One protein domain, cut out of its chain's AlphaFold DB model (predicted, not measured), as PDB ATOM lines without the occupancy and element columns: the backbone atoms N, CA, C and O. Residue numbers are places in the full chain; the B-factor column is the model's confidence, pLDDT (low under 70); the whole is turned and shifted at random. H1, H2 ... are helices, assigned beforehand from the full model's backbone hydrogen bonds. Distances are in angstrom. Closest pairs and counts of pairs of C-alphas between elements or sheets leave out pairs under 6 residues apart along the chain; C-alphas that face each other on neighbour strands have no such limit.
ATOM      1  N   ALA A   2     131.572 152.945 170.377       75.81
ATOM      2  CA  ALA A   2     132.562 154.038 170.258       75.81
ATOM      3  C   ALA A   2     133.537 154.121 171.454       75.81
ATOM      4  O   ALA A   2     134.737 154.292 171.265       75.81
ATOM      5  N   SER A   3     133.037 153.919 172.677       85.44
ATOM      6  CA  SER A   3     133.868 153.899 173.890       85.44
ATOM      7  C   SER A   3     134.879 152.750 173.893       85.44
ATOM      8  O   SER A   3     136.016 152.945 174.300       85.44
ATOM      9  N   ASP A   4     134.500 151.580 173.373       90.88
ATOM     10  CA  ASP A   4     135.374 150.398 173.325       90.88
ATOM     11  C   ASP A   4     136.520 150.583 172.324       90.88
ATOM     12  O   ASP A   4     137.647 150.166 172.580       90.88
ATOM     13  N   ARG A   5     136.251 151.271 171.206       94.50
ATOM     14  CA  ARG A   5     137.279 151.644 170.229       94.50
ATOM     15  C   ARG A   5     138.303 152.603 170.835       94.50
ATOM     16  O   ARG A   5     139.497 152.356 170.716       94.50
ATOM     17  N   ASN A   6     137.839 153.635 171.538       95.94
ATOM     18  CA  ASN A   6     138.727 154.591 172.199       95.94
ATOM     19  C   ASN A   6     139.594 153.910 173.268       95.94
ATOM     20  O   ASN A   6     140.785 154.186 173.370       95.94
ATOM     21  N   LEU A   7     139.017 152.990 174.051       94.81
ATOM     22  CA  LEU A   7     139.768 152.223 175.048       94.81
ATOM     23  C   LEU A   7     140.845 151.348 174.405       94.81
ATOM     24  O   LEU A   7     141.953 151.261 174.932       94.81
ATOM     25  N   ARG A   8     140.539 150.734 173.260       95.31
ATOM     26  CA  ARG A   8     141.494 149.914 172.517       95.31
ATOM     27  C   ARG A   8     142.649 150.736 171.949       95.31
ATOM     28  O   ARG A   8     143.794 150.351 172.143       95.31
ATOM     29  N   GLU A   9     142.365 151.878 171.327       96.88
ATOM     30  CA  GLU A   9     143.402 152.778 170.798       96.88
ATOM     31  C   GLU A   9     144.329 153.286 171.921       96.88
ATOM     32  O   GLU A   9     145.550 153.318 171.764       96.88
ATOM     33  N   ILE A  10     143.776 153.602 173.099       96.38
ATOM     34  CA  ILE A  10     144.571 153.978 174.278       96.38
ATOM     35  C   ILE A  10     145.439 152.806 174.755       96.38
ATOM     36  O   ILE A  10     146.620 153.001 175.037       96.38
ATOM     37  N   ALA A  11     144.880 151.595 174.841       95.56
ATOM     38  CA  ALA A  11     145.618 150.413 175.281       95.56
ATOM     39  C   ALA A  11     146.780 150.073 174.333       95.56
ATOM     40  O   ALA A  11     147.890 149.819 174.798       95.56
ATOM     41  N   GLU A  12     146.552 150.132 173.020       96.75
ATOM     42  CA  GLU A  12     147.583 149.904 172.000       96.75
ATOM     43  C   GLU A  12     148.714 150.944 172.110       96.75
ATOM     44  O   GLU A  12     149.890 150.578 172.091       96.75
ATOM     45  N   CYS A  13     148.387 152.221 172.337       96.12
ATOM     46  CA  CYS A  13     149.380 153.269 172.592       96.12
ATOM     47  C   CYS A  13     150.207 153.031 173.866       96.12
ATOM     48  O   CYS A  13     151.421 153.245 173.858       96.12
ATOM     49  N   ILE A  14     149.576 152.598 174.963       96.38
ATOM     50  CA  ILE A  14     150.262 152.315 176.235       96.38
ATOM     51  C   ILE A  14     151.270 151.175 176.049       96.38
ATOM     52  O   ILE A  14     152.435 151.333 176.411       96.38
ATOM     53  N   VAL A  15     150.856 150.067 175.426       95.50
ATOM     54  CA  VAL A  15     151.730 148.904 175.184       95.50
ATOM     55  C   VAL A  15     152.894 149.261 174.256       95.50
ATOM     56  O   VAL A  15     154.040 148.958 174.571       95.50
ATOM     57  N   ALA A  16     152.638 149.992 173.166       95.25
ATOM     58  CA  ALA A  16     153.694 150.422 172.247       95.25
ATOM     59  C   ALA A  16     154.723 151.374 172.892       95.25
ATOM     60  O   ALA A  16     155.846 151.495 172.397       95.25
ATOM     61  N   THR A  17     154.348 152.078 173.964       94.81
ATOM     62  CA  THR A  17     155.238 152.994 174.693       94.81
ATOM     63  C   THR A  17     156.076 152.256 175.738       94.81
ATOM     64  O   THR A  17     157.262 152.560 175.885       94.81
ATOM     65  N   ASP A  18     155.497 151.255 176.403       95.25
ATOM     66  CA  ASP A  18     156.194 150.387 177.360       95.25
ATOM     67  C   ASP A  18     157.399 149.684 176.716       95.25
ATOM     68  O   ASP A  18     158.510 149.731 177.237       95.25
ATOM     69  N   GLU A  19     157.223 149.147 175.504       93.12
ATOM     70  CA  GLU A  19     158.305 148.495 174.749       93.12
ATOM     71  C   GLU A  19     159.478 149.435 174.419       93.12
ATOM     72  O   GLU A  19     160.607 148.985 174.220       93.12
ATOM     73  N   ARG A  20     159.231 150.749 174.351       94.44
ATOM     74  CA  ARG A  20     160.230 151.756 173.960       94.44
ATOM     75  C   ARG A  20     160.946 152.389 175.145       94.44
ATOM     76  O   ARG A  20     161.996 152.997 174.946       94.44
ATOM     77  N   THR A  21     160.375 152.313 176.348       93.19
ATOM     78  CA  THR A  21     160.848 153.090 177.501       93.19
ATOM     79  C   THR A  21     160.904 152.245 178.777       93.19
ATOM     80  O   THR A  21     159.866 151.914 179.352       93.19
ATOM     81  N   PRO A  22     162.105 151.908 179.287       91.31
ATOM     82  CA  PRO A  22     162.206 151.218 180.566       91.31
ATOM     83  C   PRO A  22     161.710 152.140 181.689       91.31
ATOM     84  O   PRO A  22     162.133 153.287 181.790       91.31
ATOM     85  N   GLY A  23     160.824 151.633 182.550       92.56
ATOM     86  CA  GLY A  23     160.264 152.397 183.674       92.56
ATOM     87  C   GLY A  23     158.957 153.140 183.376       92.56
ATOM     88  O   GLY A  23     158.390 153.734 184.292       92.56
ATOM     89  N   PHE A  24     158.428 153.033 182.155       96.38
ATOM     90  CA  PHE A  24     157.166 153.644 181.723       96.38
ATOM     91  C   PHE A  24     156.015 153.506 182.731       96.38
ATOM     92  O   PHE A  24     155.364 154.492 183.077       96.38
ATOM     93  N   TRP A  25     155.778 152.298 183.254       96.38
ATOM     94  CA  TRP A  25     154.697 152.056 184.213       96.38
ATOM     95  C   TRP A  25     154.845 152.855 185.512       96.38
ATOM     96  O   TRP A  25     153.840 153.279 186.083       96.38
ATOM     97  N   ALA A  26     156.074 153.085 185.983       95.69
ATOM     98  CA  ALA A  26     156.308 153.887 187.179       95.69
ATOM     99  C   ALA A  26     155.942 155.357 186.928       95.69
ATOM    100  O   ALA A  26     155.193 155.945 187.713       95.69
ATOM    101  N   ASP A  27     156.386 155.914 185.802       96.75
ATOM    102  CA  ASP A  27     156.084 157.293 185.409       96.75
ATOM    103  C   ASP A  27     154.585 157.491 185.139       96.75
ATOM    104  O   ASP A  27     153.987 158.465 185.608       96.75
ATOM    105  N   LEU A  28     153.938 156.526 184.478       96.81
ATOM    106  CA  LEU A  28     152.495 156.532 184.234       96.81
ATOM    107  C   LEU A  28     151.702 156.541 185.548       96.81
ATOM    108  O   LEU A  28     150.746 157.305 185.690       96.81
ATOM    109  N   LEU A  29     152.093 155.726 186.532       97.62
ATOM    110  CA  LEU A  29     151.435 155.697 187.842       97.62
ATOM    111  C   LEU A  29     151.597 157.020 188.600       97.62
ATOM    112  O   LEU A  29     150.633 157.503 189.206       97.62
ATOM    113  N   VAL A  30     152.787 157.627 188.552       97.62
ATOM    114  CA  VAL A  30     153.039 158.950 189.143       97.62
ATOM    115  C   VAL A  30     152.154 160.008 188.484       97.62
ATOM    116  O   VAL A  30     151.532 160.814 189.184       97.62
ATOM    117  N   GLU A  31     152.030 159.981 187.159       97.81
ATOM    118  CA  GLU A  31     151.222 160.956 186.431       97.81
ATOM    119  C   GLU A  31     149.720 160.764 186.678       97.81
ATOM    120  O   GLU A  31     149.001 161.729 186.946       97.81
ATOM    121  N   VAL A  32     149.231 159.521 186.727       98.06
ATOM    122  CA  VAL A  32     147.841 159.228 187.115       98.06
ATOM    123  C   VAL A  32     147.549 159.749 188.527       98.06
ATOM    124  O   VAL A  32     146.516 160.392 188.748       98.06
ATOM    125  N   ALA A  33     148.462 159.546 189.481       97.38
ATOM    126  CA  ALA A  33     148.318 160.076 190.835       97.38
ATOM    127  C   ALA A  33     148.287 161.617 190.851       97.38
ATOM    128  O   ALA A  33     147.458 162.215 191.554       97.38
ATOM    129  N   ARG A  34     149.131 162.274 190.040       98.25
ATOM    130  CA  ARG A  34     149.121 163.733 189.850       98.25
ATOM    131  C   ARG A  34     147.768 164.199 189.308       98.25
ATOM    132  O   ARG A  34     147.156 165.073 189.929       98.25
ATOM    133  N   ILE A  35     147.249 163.588 188.244       97.38
ATOM    134  CA  ILE A  35     145.951 163.932 187.639       97.38
ATOM    135  C   ILE A  35     144.812 163.781 188.654       97.38
ATOM    136  O   ILE A  35     143.994 164.691 188.822       97.38
ATOM    137  N   GLN A  36     144.775 162.673 189.398       97.31
ATOM    138  CA  GLN A  36     143.769 162.456 190.440       97.31
ATOM    139  C   GLN A  36     143.863 163.498 191.566       97.31
ATOM    140  O   GLN A  36     142.841 163.938 192.094       97.31
ATOM    141  N   SER A  37     145.072 163.935 191.935       96.31
ATOM    142  CA  SER A  37     145.259 165.005 192.925       96.31
ATOM    143  C   SER A  37     144.703 166.349 192.446       96.31
ATOM    144  O   SER A  37     144.099 167.080 193.229       96.31
ATOM    145  N   VAL A  38     144.882 166.679 191.163       97.00
ATOM    146  CA  VAL A  38     144.370 167.919 190.567       97.00
ATOM    147  C   VAL A  38     142.847 167.875 190.506       97.00
ATOM    148  O   VAL A  38     142.204 168.841 190.908       97.00
ATOM    149  N   ARG A  39     142.260 166.741 190.100       96.62
ATOM    150  CA  ARG A  39     140.801 166.548 190.093       96.62
ATOM    151  C   ARG A  39     140.192 166.704 191.487       96.62
ATOM    152  O   ARG A  39     139.212 167.420 191.630       96.62
ATOM    153  N   ARG A  40     140.805 166.105 192.516       94.56
ATOM    154  CA  ARG A  40     140.355 166.260 193.912       94.56
ATOM    155  C   ARG A  40     140.422 167.707 194.396       94.56
ATOM    156  O   ARG A  40     139.499 168.156 195.059       94.56
ATOM    157  N   ARG A  41     141.484 168.441 194.044       93.50
ATOM    158  CA  ARG A  41     141.621 169.864 194.397       93.50
ATOM    159  C   ARG A  41     140.564 170.734 193.720       93.50
ATOM    160  O   ARG A  41     139.964 171.550 194.400       93.50
ATOM    161  N   ARG A  42     140.299 170.521 192.426       93.06
ATOM    162  CA  ARG A  42     139.237 171.237 191.695       93.06
ATOM    163  C   ARG A  42     137.849 170.938 192.268       93.06
ATOM    164  O   ARG A  42     137.103 171.852 192.579       93.06
ATOM    165  N   ALA A  43     137.556 169.667 192.542       88.81
ATOM    166  CA  ALA A  43     136.298 169.293 193.184       88.81
ATOM    167  C   ALA A  43     136.127 169.932 194.577       88.81
ATOM    168  O   ALA A  43     135.001 170.194 194.988       88.81
TER     169      ALA A  43
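AT A GLANCE: This is residues 2 to 43 of the 232 residues of the protein "Gag polyprotein ame" of Lasius niger (UniProt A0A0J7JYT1). Two long helices, H1 and then H2, meet near their ends at a tight link and spread from there as an open V. Their far parts, residues 2 to 13 of H1 and 29 to 43 of H2, stand free. The printed part has 42 residues with two named helices and no named strand, and its class is all helix. It is loose, with a radius of gyration of the C-alphas of 12.9 A, and flat, spanning 33 by 31 by 7 A.

IN THESE COORDINATES: H1, residues 2 to 18, begins at C-alpha 2 (132.562, 154.038, 170.258) and is 24.9 A long from first to last C-alpha. H2, residues 24 to 43, is 28.5 A long and ends at C-alpha 43 (136.298, 169.293, 193.184).

HOW THE PARTS SIT: H1 and H2 only just touch, with 3 pairs of C-alphas within 8 A, and only at the corner by their link. H1 touches H2 with residues 17 to 18 alone, and H2 touches H1 with residues 24 to 25 alone; the closest C-alphas of the two helices, those of Asp 18 and Phe 24, are 5.5 A apart. The helices run opposite ways at a steep tilt of 47 degrees. In H1 and H2 every O i to N i+4 pair is within hydrogen-bond range.

THE WHOLE: The two C-alphas farthest apart, those of Glu 19 and Ala 43, are 35.5 A apart. The printed part has no cut, and no printed residue has a pLDDT under 70.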